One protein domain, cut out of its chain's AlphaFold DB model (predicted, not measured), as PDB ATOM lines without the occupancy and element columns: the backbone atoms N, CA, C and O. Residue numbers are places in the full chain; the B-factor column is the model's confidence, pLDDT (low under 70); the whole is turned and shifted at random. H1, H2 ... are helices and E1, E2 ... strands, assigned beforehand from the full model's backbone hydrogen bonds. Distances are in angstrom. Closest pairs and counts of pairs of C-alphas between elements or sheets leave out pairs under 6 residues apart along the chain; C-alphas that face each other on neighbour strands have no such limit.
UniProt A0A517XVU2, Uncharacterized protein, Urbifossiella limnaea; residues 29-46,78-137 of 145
ATOM      1  N   VAL A  29      33.374  10.074 -20.105       91.25
ATOM      2  CA  VAL A  29      34.633  10.234 -20.838       91.25
ATOM      3  C   VAL A  29      35.415  11.372 -20.192       91.25
ATOM      4  O   VAL A  29      34.909  12.491 -20.114       91.25
ATOM      5  N   VAL A  30      36.627  11.092 -19.720       92.50
ATOM      6  CA  VAL A  30      37.491  12.077 -19.056       92.50
ATOM      7  C   VAL A  30      38.926  11.953 -19.549       92.50
ATOM      8  O   VAL A  30      39.334  10.901 -20.039       92.50
ATOM      9  N   THR A  31      39.703  13.013 -19.364       93.06
ATOM     10  CA  THR A  31      41.163  12.945 -19.444       93.06
ATOM     11  C   THR A  31      41.705  12.540 -18.079       93.06
ATOM     12  O   THR A  31      41.342  13.142 -17.064       93.06
ATOM     13  N   ALA A  32      42.542  11.508 -18.051       95.94
ATOM     14  CA  ALA A  32      43.134  10.984 -16.833       95.94
ATOM     15  C   ALA A  32      44.607  10.618 -17.035       95.94
ATOM     16  O   ALA A  32      45.047  10.341 -18.152       95.94
ATOM     17  N   ARG A  33      45.348  10.574 -15.932       96.88
ATOM     18  CA  ARG A  33      46.731  10.088 -15.861       96.88
ATOM     19  C   ARG A  33      46.936   9.281 -14.586       96.88
ATOM     20  O   ARG A  33      46.137   9.383 -13.654       96.88
ATOM     21  N   ILE A  34      47.993   8.483 -14.529       96.56
ATOM     22  CA  ILE A  34      48.437   7.839 -13.297       96.56
ATOM     23  C   ILE A  34      49.568   8.654 -12.686       96.56
ATOM     24  O   ILE A  34      50.615   8.864 -13.292       96.56
ATOM     25  N   GLU A  35      49.355   9.070 -11.446       96.12
ATOM     26  CA  GLU A  35      50.294   9.856 -10.666       96.12
ATOM     27  C   GLU A  35      50.398   9.240  -9.269       96.12
ATOM     28  O   GLU A  35      49.391   8.988  -8.605       96.12
ATOM     29  N   ASN A  36      51.621   8.930  -8.829       93.94
ATOM     30  CA  ASN A  36      51.891   8.363  -7.501       93.94
ATOM     31  C   ASN A  36      51.025   7.128  -7.152       93.94
ATOM     32  O   ASN A  36      50.549   6.977  -6.028       93.94
ATOM     33  N   GLY A  37      50.783   6.241  -8.128       93.62
ATOM     34  CA  GLY A  37      49.979   5.023  -7.936       93.62
ATOM     35  C   GLY A  37      48.464   5.255  -7.853       93.62
ATOM     36  O   GLY A  37      47.718   4.327  -7.525       93.62
ATOM     37  N   SER A  38      48.002   6.465  -8.166       96.56
ATOM     38  CA  SER A  38      46.589   6.830  -8.235       96.56
ATOM     39  C   SER A  38      46.212   7.252  -9.650       96.56
ATOM     40  O   SER A  38      46.986   7.913 -10.333       96.56
ATOM     41  N   LEU A  39      45.014   6.878 -10.087       96.44
ATOM     42  CA  LEU A  39      44.383   7.484 -11.249       96.44
ATOM     43  C   LEU A  39      43.905   8.875 -10.843       96.44
ATOM     44  O   LEU A  39      43.150   8.990  -9.882       96.44
ATOM     45  N   VAL A  40      44.313   9.895 -11.583       95.81
ATOM     46  CA  VAL A  40      43.948  11.294 -11.371       95.81
ATOM     47  C   VAL A  40      43.176  11.787 -12.589       95.81
ATOM     48  O   VAL A  40      43.602  11.561 -13.722       95.81
ATOM     49  N   TRP A  41      42.032  12.435 -12.372       94.62
ATOM     50  CA  TRP A  41      41.213  12.997 -13.445       94.62
ATOM     51  C   TRP A  41      40.478  14.261 -13.003       94.62
ATOM     52  O   TRP A  41      40.119  14.431 -11.835       94.62
ATOM     53  N   ALA A  42      40.203  15.141 -13.961       87.81
ATOM     54  CA  ALA A  42      39.371  16.311 -13.730       87.81
ATOM     55  C   ALA A  42      37.884  15.947 -13.851       87.81
ATOM     56  O   ALA A  42      37.460  15.269 -14.789       87.81
ATOM     57  N   THR A  43      37.067  16.436 -12.921       83.44
ATOM     58  CA  THR A  43      35.606  16.389 -13.016       83.44
ATOM     59  C   THR A  43      35.032  17.796 -12.928       83.44
ATOM     60  O   THR A  43      35.400  18.581 -12.052       83.44
ATOM     61  N   THR A  44      34.114  18.110 -13.836       79.88
ATOM     62  CA  THR A  44      33.417  19.395 -13.868       79.88
ATOM     63  C   THR A  44      32.013  19.207 -13.320       79.88
ATOM     64  O   THR A  44      31.211  18.469 -13.890       79.88
ATOM     65  N   GLN A  45      31.706  19.895 -12.226       80.75
ATOM     66  CA  GLN A  45      30.402  19.853 -11.570       80.75
ATOM     67  C   GLN A  45      29.736  21.229 -11.636       80.75
ATOM     68  O   GLN A  45      30.406  22.260 -11.647       80.75
ATOM     69  N   LEU A  46      28.405  21.251 -11.701       81.56
ATOM     70  CA  LEU A  46      27.627  22.480 -11.566       81.56
ATOM     71  C   LEU A  46      27.308  22.680 -10.090       81.56
ATOM     72  O   LEU A  46      26.525  21.922  -9.522       81.56
ATOM     73  N   SER A  78      37.124  20.219 -10.462       85.31
ATOM     74  CA  SER A  78      37.858  19.661  -9.327       85.31
ATOM     75  C   SER A  78      38.647  18.445  -9.781       85.31
ATOM     76  O   SER A  78      38.173  17.672 -10.615       85.31
ATOM     77  N   GLU A  79      39.842  18.280  -9.233       89.06
ATOM     78  CA  GLU A  79      40.632  17.075  -9.444       89.06
ATOM     79  C   GLU A  79      40.144  15.973  -8.497       89.06
ATOM     80  O   GLU A  79      39.795  16.218  -7.337       89.06
ATOM     81  N   ARG A  80      40.062  14.753  -9.014       91.25
ATOM     82  CA  ARG A  80      39.715  13.548  -8.266       91.25
ATOM     83  C   ARG A  80      40.834  12.541  -8.432       91.25
ATOM     84  O   ARG A  80      41.474  12.488  -9.479       91.25
ATOM     85  N   SER A  81      41.026  11.729  -7.403       93.19
ATOM     86  CA  SER A  81      42.017  10.666  -7.401       93.19
ATOM     87  C   SER A  81      41.441   9.389  -6.806       93.19
ATOM     88  O   SER A  81      40.737   9.452  -5.799       93.19
ATOM     89  N   GLU A  82      41.800   8.242  -7.370       94.69
ATOM     90  CA  GLU A  82      41.486   6.919  -6.825       94.69
ATOM     91  C   GLU A  82      42.708   6.008  -6.951       94.69
ATOM     92  O   GLU A  82      43.405   6.027  -7.967       94.69
ATOM     93  N   ALA A  83      42.985   5.201  -5.927       94.56
ATOM     94  CA  ALA A  83      44.158   4.334  -5.940       94.56
ATOM     95  C   ALA A  83      44.001   3.244  -7.012       94.56
ATOM     96  O   ALA A  83      42.995   2.537  -7.032       94.56
ATOM     97  N   VAL A  84      45.022   3.030  -7.850       94.19
ATOM     98  CA  VAL A  84      44.944   2.091  -8.992       94.19
ATOM     99  C   VAL A  84      44.576   0.669  -8.557       94.19
ATOM    100  O   VAL A  84      43.851  -0.030  -9.259       94.19
ATOM    101  N   LYS A  85      45.005   0.251  -7.362       92.00
ATOM    102  CA  LYS A  85      44.681  -1.064  -6.783       92.00
ATOM    103  C   LYS A  85      43.181  -1.306  -6.549       92.00
ATOM    104  O   LYS A  85      42.773  -2.456  -6.434       92.00
ATOM    105  N   ASN A  86      42.381  -0.244  -6.444       92.62
ATOM    106  CA  ASN A  86      40.937  -0.322  -6.221       92.62
ATOM    107  C   ASN A  86      40.145  -0.345  -7.537       92.62
ATOM    108  O   ASN A  86      38.919  -0.450  -7.516       92.62
ATOM    109  N   LEU A  87      40.832  -0.224  -8.674       94.25
ATOM    110  CA  LEU A  87      40.223  -0.096  -9.988       94.25
ATOM    111  C   LEU A  87      40.156  -1.445 -10.694       94.25
ATOM    112  O   LEU A  87      41.048  -2.285 -10.564       94.25
ATOM    113  N   LYS A  88      39.131  -1.618 -11.529       95.50
ATOM    114  CA  LYS A  88      39.142  -2.646 -12.572       95.50
ATOM    115  C   LYS A  88      39.255  -1.958 -13.915       95.50
ATOM    116  O   LYS A  88      38.398  -1.152 -14.259       95.50
ATOM    117  N   ALA A  89      40.299  -2.284 -14.666       96.00
ATOM    118  CA  ALA A  89      40.498  -1.749 -16.001       96.00
ATOM    119  C   ALA A  89      40.349  -2.845 -17.057       96.00
ATOM    120  O   ALA A  89      40.781  -3.985 -16.865       96.00
ATOM    121  N   ALA A  90      39.745  -2.488 -18.181       95.44
ATOM    122  CA  ALA A  90      39.635  -3.330 -19.359       95.44
ATOM    123  C   ALA A  90      39.786  -2.487 -20.627       95.44
ATOM    124  O   ALA A  90      39.633  -1.266 -20.596       95.44
ATOM    125  N   ASP A  91      40.098  -3.135 -21.742       93.44
ATOM    126  CA  ASP A  91      40.012  -2.504 -23.055       93.44
ATOM    127  C   ASP A  91      38.580  -2.582 -23.631       93.44
ATOM    128  O   ASP A  91      37.687  -3.188 -23.024       93.44
ATOM    129  N   GLY A  92      38.335  -1.971 -24.794       88.50
ATOM    130  CA  GLY A  92      37.018  -1.996 -25.446       88.50
ATOM    131  C   GLY A  92      36.562  -3.405 -25.834       88.50
ATOM    132  O   GLY A  92      35.372  -3.712 -25.769       88.50
ATOM    133  N   ALA A  93      37.515  -4.302 -26.104       90.12
ATOM    134  CA  ALA A  93      37.259  -5.720 -26.342       90.12
ATOM    135  C   ALA A  93      36.938  -6.504 -25.048       90.12
ATOM    136  O   ALA A  93      36.574  -7.679 -25.096       90.12
ATOM    137  N   GLY A  94      37.045  -5.870 -23.876       89.81
ATOM    138  CA  GLY A  94      36.759  -6.464 -22.573       89.81
ATOM    139  C   GLY A  94      37.909  -7.263 -21.965       89.81
ATOM    140  O   GLY A  94      37.695  -7.956 -20.968       89.81
ATOM    141  N   ARG A  95      39.118  -7.181 -22.528       93.25
ATOM    142  CA  ARG A  95      40.314  -7.809 -21.960       93.25
ATOM    143  C   ARG A  95      40.787  -6.992 -20.769       93.25
ATOM    144  O   ARG A  95      40.947  -5.779 -20.870       93.25
ATOM    145  N   ALA A  96      41.030  -7.666 -19.650       95.31
ATOM    146  CA  ALA A  96      41.519  -7.014 -18.444       95.31
ATOM    147  C   ALA A  96      42.887  -6.350 -18.685       95.31
ATOM    148  O   ALA A  96      43.781  -6.932 -19.305       95.31
ATOM    149  N   ILE A  97      43.052  -5.139 -18.158       95.75
ATOM    150  CA  ILE A  97      44.313  -4.401 -18.128       95.75
ATOM    151  C   ILE A  97      44.805  -4.439 -16.682       95.75
ATOM    152  O   ILE A  97      44.113  -3.984 -15.772       95.75
ATOM    153  N   ASN A  98      45.985  -5.015 -16.457       95.88
ATOM    154  CA  ASN A  98      46.592  -5.039 -15.127       95.88
ATOM    155  C   ASN A  98      47.121  -3.645 -14.728       95.88
ATOM    156  O   ASN A  98      47.237  -2.746 -15.561       95.88
ATOM    157  N   ALA A  99      47.442  -3.463 -13.445       94.25
ATOM    158  CA  ALA A  99      47.867  -2.168 -12.909       94.25
ATOM    159  C   ALA A  99      49.133  -1.616 -13.592       94.25
ATOM    160  O   ALA A  99      49.204  -0.423 -13.872       94.25
ATOM    161  N   GLU A 100      50.102  -2.479 -13.897       94.12
ATOM    162  CA  GLU A 100      51.370  -2.110 -14.542       94.12
ATOM    163  C   GLU A 100      51.144  -1.563 -15.955       94.12
ATOM    164  O   GLU A 100      51.577  -0.459 -16.280       94.12
ATOM    165  N   ARG A 101      50.384  -2.293 -16.779       95.12
ATOM    166  CA  ARG A 101      50.044  -1.873 -18.141       95.12
ATOM    167  C   ARG A 101      49.136  -0.651 -18.144       95.12
ATOM    168  O   ARG A 101      49.231   0.177 -19.044       95.12
ATOM    169  N   LEU A 102      48.247  -0.525 -17.159       95.81
ATOM    170  CA  LEU A 102      47.427   0.672 -17.005       95.81
ATOM    171  C   LEU A 102      48.305   1.895 -16.704       95.81
ATOM    172  O   LEU A 102      48.133   2.924 -17.351       95.81
ATOM    173  N   ALA A 103      49.265   1.765 -15.782       94.62
ATOM    174  CA  ALA A 103      50.226   2.816 -15.443       94.62
ATOM    175  C   ALA A 103      51.106   3.212 -16.630       94.62
ATOM    176  O   ALA A 103      51.371   4.393 -16.820       94.62
ATOM    177  N   GLU A 104      51.510   2.253 -17.460       95.25
ATOM    178  CA  GLU A 104      52.239   2.538 -18.696       95.25
ATOM    179  C   GLU A 104      51.382   3.333 -19.693       95.25
ATOM    180  O   GLU A 104      51.821   4.362 -20.205       95.25
ATOM    181  N   ARG A 105      50.133   2.904 -19.927       94.44
ATOM    182  CA  ARG A 105      49.211   3.563 -20.869       94.44
ATOM    183  C   ARG A 105      48.739   4.945 -20.417       94.44
ATOM    184  O   ARG A 105      48.324   5.728 -21.263       94.44
ATOM    185  N   LEU A 106      48.764   5.205 -19.113       96.12
ATOM    186  CA  LEU A 106      48.338   6.461 -18.493       96.12
ATOM    187  C   LEU A 106      49.508   7.213 -17.849       96.12
ATOM    188  O   LEU A 106      49.294   8.015 -16.942       96.12
ATOM    189  N   ARG A 107      50.749   6.953 -18.284       94.00
ATOM    190  CA  ARG A 107      51.914   7.738 -17.850       94.00
ATOM    191  C   ARG A 107      51.757   9.209 -18.242       94.00
ATOM    192  O   ARG A 107      52.174  10.091 -17.499       94.00
ATOM    193  N   GLU A 108      51.155   9.444 -19.400       93.19
ATOM    194  CA  GLU A 108      50.729  10.754 -19.877       93.19
ATOM    195  C   GLU A 108      49.202  10.862 -19.815       93.19
ATOM    196  O   GLU A 108      48.496   9.867 -19.625       93.19
ATOM    197  N   GLU A 109      48.690  12.080 -19.970       93.19
ATOM    198  CA  GLU A 109      47.252  12.315 -20.027       93.19
ATOM    199  C   GLU A 109      46.629  11.625 -21.242       93.19
ATOM    200  O   GLU A 109      46.996  11.883 -22.388       93.19
ATOM    201  N   ALA A 110      45.641  10.768 -20.989       94.12
ATOM    202  CA  ALA A 110      44.894  10.082 -22.029       94.12
ATOM    203  C   ALA A 110      43.396  10.061 -21.725       94.12
ATOM    204  O   ALA A 110      42.952  10.147 -20.576       94.12
ATOM    205  N   THR A 111      42.603   9.928 -22.783       93.12
ATOM    206  CA  THR A 111      41.151   9.812 -22.674       93.12
ATOM    207  C   THR A 111      40.763   8.413 -22.210       93.12
ATOM    208  O   THR A 111      41.127   7.413 -22.832       93.12
ATOM    209  N   VAL A 112      39.970   8.344 -21.146       94.88
ATOM    210  CA  VAL A 112      39.447   7.101 -20.573       94.88
ATOM    211  C   VAL A 112      37.947   7.199 -20.342       94.88
ATOM    212  O   VAL A 112      37.381   8.290 -20.245       94.88
ATOM    213  N   VAL A 113      37.304   6.043 -20.224       94.44
ATOM    214  CA  VAL A 113      35.902   5.939 -19.822       94.44
ATOM    215  C   VAL A 113      35.848   5.469 -18.377       94.44
ATOM    216  O   VAL A 113      36.280   4.360 -18.072       94.44
ATOM    217  N   LEU A 114      35.295   6.293 -17.492       93.81
ATOM    218  CA  LEU A 114      35.055   5.960 -16.092       93.81
ATOM    219  C   LEU A 114      33.607   5.538 -15.884       93.81
ATOM    220  O   LEU A 114      32.687   6.160 -16.410       93.81
ATOM    221  N   HIS A 115      33.387   4.525 -15.060       92.25
ATOM    222  CA  HIS A 115      32.056   4.123 -14.628       92.25
ATOM    223  C   HIS A 115      32.086   3.712 -13.160       92.25
ATOM    224  O   HIS A 115      33.021   3.050 -12.719       92.25
ATOM    225  N   VAL A 116      31.076   4.102 -12.386       89.81
ATOM    226  CA  VAL A 116      30.980   3.708 -10.977       89.81
ATOM    227  C   VAL A 116      30.345   2.321 -10.890       89.81
ATOM    228  O   VAL A 116      29.193   2.126 -11.272       89.81
ATOM    229  N   GLY A 117      31.095   1.346 -10.380       87.62
ATOM    230  CA  GLY A 117      30.700  -0.060 -10.373       87.62
ATOM    231  C   GLY A 117      30.847  -0.735 -11.741       87.62
ATOM    232  O   GLY A 117      31.465  -0.199 -12.661       87.62
ATOM    233  N   ARG A 118      30.267  -1.937 -11.872       87.81
ATOM    234  CA  ARG A 118      30.411  -2.763 -13.079       87.81
ATOM    235  C   ARG A 118      29.827  -2.060 -14.302       87.81
ATOM    236  O   ARG A 118      28.648  -1.710 -14.292       87.81
ATOM    237  N   LEU A 119      30.621  -1.931 -15.360       86.88
ATOM    238  CA  LEU A 119      30.163  -1.390 -16.633       86.88
ATOM    239  C   LEU A 119      29.287  -2.435 -17.350       86.88
ATOM    240  O   LEU A 119      29.750  -3.557 -17.582       86.88
ATOM    241  N   PRO A 120      28.037  -2.109 -17.727       85.69
ATOM    242  CA  PRO A 120      27.204  -3.023 -18.501       85.69
ATOM    243  C   PRO A 120      27.807  -3.339 -19.879       85.69
ATOM    244  O   PRO A 120      28.288  -2.445 -20.578       85.69
ATOM    245  N   ASP A 121      27.704  -4.597 -20.321       84.12
ATOM    246  CA  ASP A 121      28.290  -5.060 -21.592       84.12
ATOM    247  C   ASP A 121      27.752  -4.296 -22.817       84.12
ATOM    248  O   ASP A 121      28.457  -4.124 -23.810       84.12
ATOM    249  N   ALA A 122      26.513  -3.796 -22.736       84.25
ATOM    250  CA  ALA A 122      25.911  -2.959 -23.772       84.25
ATOM    251  C   ALA A 122      26.699  -1.659 -24.002       84.25
ATOM    252  O   ALA A 122      26.906  -1.270 -25.148       84.25
ATOM    253  N   PHE A 123      27.189  -1.025 -22.931       84.38
ATOM    254  CA  PHE A 123      28.023   0.170 -23.045       84.38
ATOM    255  C   PHE A 123      29.427  -0.167 -23.527       84.38
ATOM    256  O   PHE A 123      29.978   0.578 -24.327       84.38
ATOM    257  N   ARG A 124      29.994  -1.307 -23.110       83.38
ATOM    258  CA  ARG A 124      31.319  -1.746 -23.571       83.38
ATOM    259  C   ARG A 124      31.393  -1.823 -25.102       83.38
ATOM    260  O   ARG A 124      32.332  -1.301 -25.684       83.38
ATOM    261  N   ARG A 125      30.364  -2.387 -25.746       84.62
ATOM    262  CA  ARG A 125      30.273  -2.505 -27.216       84.62
ATOM    263  C   ARG A 125      30.181  -1.166 -27.957       84.62
ATOM    264  O   ARG A 125      30.354  -1.148 -29.170       84.62
ATOM    265  N   ALA A 126      29.875  -0.072 -27.262       87.50
ATOM    266  CA  ALA A 126      29.821   1.259 -27.861       87.50
ATOM    267  C   ALA A 126      31.209   1.910 -27.993       87.50
ATOM    268  O   ALA A 126      31.348   2.917 -28.685       87.50
ATOM    269  N   PHE A 127      32.230   1.352 -27.336       89.75
ATOM    270  CA  PHE A 127      33.592   1.870 -27.353       89.75
ATOM    271  C   PHE A 127      34.487   1.039 -28.272       89.75
ATOM    272  O   PHE A 127      34.284  -0.160 -28.443       89.75
ATOM    273  N   ARG A 128      35.493   1.686 -28.869       90.38
ATOM    274  CA  ARG A 128      36.483   1.007 -29.717       90.38
ATOM    275  C   ARG A 128      37.386   0.109 -28.884       90.38
ATOM    276  O   ARG A 128      37.631   0.432 -27.720       90.38
ATOM    277  N   ASP A 129      37.946  -0.929 -29.493       89.12
ATOM    278  CA  ASP A 129      38.800  -1.916 -28.824       89.12
ATOM    279  C   ASP A 129      39.979  -1.287 -28.072       89.12
ATOM    280  O   ASP A 129      40.344  -1.757 -26.996       89.12
ATOM    281  N   GLU A 130      40.548  -0.191 -28.577       88.31
ATOM    282  CA  GLU A 130      41.656   0.515 -27.934       88.31
ATOM    283  C   GLU A 130      41.263   1.329 -26.687       88.31
ATOM    284  O   GLU A 130      42.144   1.732 -25.923       88.31
ATOM    285  N   THR A 131      39.970   1.564 -26.453       94.12
ATOM    286  CA  THR A 131      39.475   2.426 -25.367       94.12
ATOM    287  C   THR A 131      39.808   1.831 -24.005       94.12
ATOM    288  O   THR A 131      39.580   0.649 -23.768       94.12
ATOM    289  N   ILE A 132      40.322   2.649 -23.085       95.69
ATOM    290  CA  ILE A 132      40.544   2.243 -21.692       95.69
ATOM    291  C   ILE A 132      39.248   2.475 -20.915       95.69
ATOM    292  O   ILE A 132      38.795   3.611 -20.772       95.69
ATOM    293  N   LEU A 133      38.667   1.391 -20.414       95.69
ATOM    294  CA  LEU A 133      37.471   1.385 -19.583       95.69
ATOM    295  C   LEU A 133      37.889   1.127 -18.135       95.69
ATOM    296  O   LEU A 133      38.614   0.167 -17.870       95.69
ATOM    297  N   ILE A 134      37.438   1.960 -17.202       95.62
ATOM    298  CA  ILE A 134      37.797   1.883 -15.785       95.62
ATOM    299  C   ILE A 134      36.524   1.865 -14.942       95.62
ATOM    300  O   ILE A 134      35.706   2.783 -14.990       95.62
ATOM    301  N   GLU A 135      36.385   0.823 -14.132       94.38
ATOM    302  CA  GLU A 135      35.347   0.708 -13.118       94.38
ATOM    303  C   GLU A 135      35.893   1.222 -11.781       94.38
ATOM    304  O   GLU A 135      36.829   0.652 -11.211       94.38
ATOM    305  N   LEU A 136      35.303   2.311 -11.294       92.56
ATOM    306  CA  LEU A 136      35.548   2.874  -9.971       92.56
ATOM    307  C   LEU A 136      34.769   2.076  -8.913       92.56
ATOM    308  O   LEU A 136      33.674   1.575  -9.206       92.56
ATOM    309  N   PRO A 137      35.268   1.981  -7.668       88.69
ATOM    310  CA  PRO A 137      34.486   1.416  -6.577       88.69
ATOM    311  C   PRO A 137      33.175   2.199  -6.395       88.69
ATOM    312  O   PRO A 137      33.146   3.428  -6.446       88.69
TER     313      PRO A 137
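Overview. This is residues 29 to 46 and 78 to 137 of the 145 residues of an uncharacterized protein of Urbifossiella limnaea (UniProt A0A517XVU2). One strongly twisted, curled sheet of six strands makes the body, with the short helix H1 packed beside E1 and E4 and the small helix H2 off the sheet, farthest from the middle. The 78 printed residues hold, in chain order, E1 E2 E3 E4 H1 E5 H2 E6. The mixed sheet runs E3 E2 E1 E5 E6 E4, with E5 and E6 parallel and the other neighbours antiparallel. The class is mixed, helices and strands; the whole is compact, with a radius of gyration of the C-alphas of 11.7 A and spans of 33 by 29 by 20 A.

Arrangement. Edge strand E3, residues 78 to 83, is antiparallel to E2, residues 38 to 46, with N 41 and O 80 2.9 A apart. E2 forms a hairpin with E1, residues 29 to 35; N 40 and O 33 are 2.8 A apart. Pairing is staggered: E1 pairs with E2 over residues 32 to 35 and with E5, residues 110 to 116, over 29 to 32, where N 30 and O 112 are 2.9 A apart. E5 is parallel to E6, residues 132 to 136, at 35 degrees, with N 115 and O 134 2.9 A apart. Edge strand E4, residues 88 to 90, is antiparallel to E6; N 90 and O 133 are 2.9 A apart. H1, residues 99 to 105, is on the sheet at a height of 7.4 A, over none of its strands; its closest C-alpha to E1 is Ala 103, 5.7 A from that of Ile 34. H2, residues 121 to 124, is not on the sheet; E5, H2 and E6 make a strand-helix-strand unit, two parallel strands with a helix between, its crossover right-handed. Every O i to N i+4 pair of H1 is within hydrogen-bond range; H2 is too short for one.

Along the chain. E1 begins at C-alpha 29 (34.633, 10.234, -20.838) and E6 ends at C-alpha 136 (35.548, 2.874, -9.971). E2 spans 24.8 A, E5 18.9 A, E1 18.7 A and H1 9.9 A.

Size, cuts and confidence. Residues 47 to 77 are not printed; C-alphas 46 and 78 are 10.8 A apart across the cut. No link printed whole is long. No printed residue is under pLDDT 70.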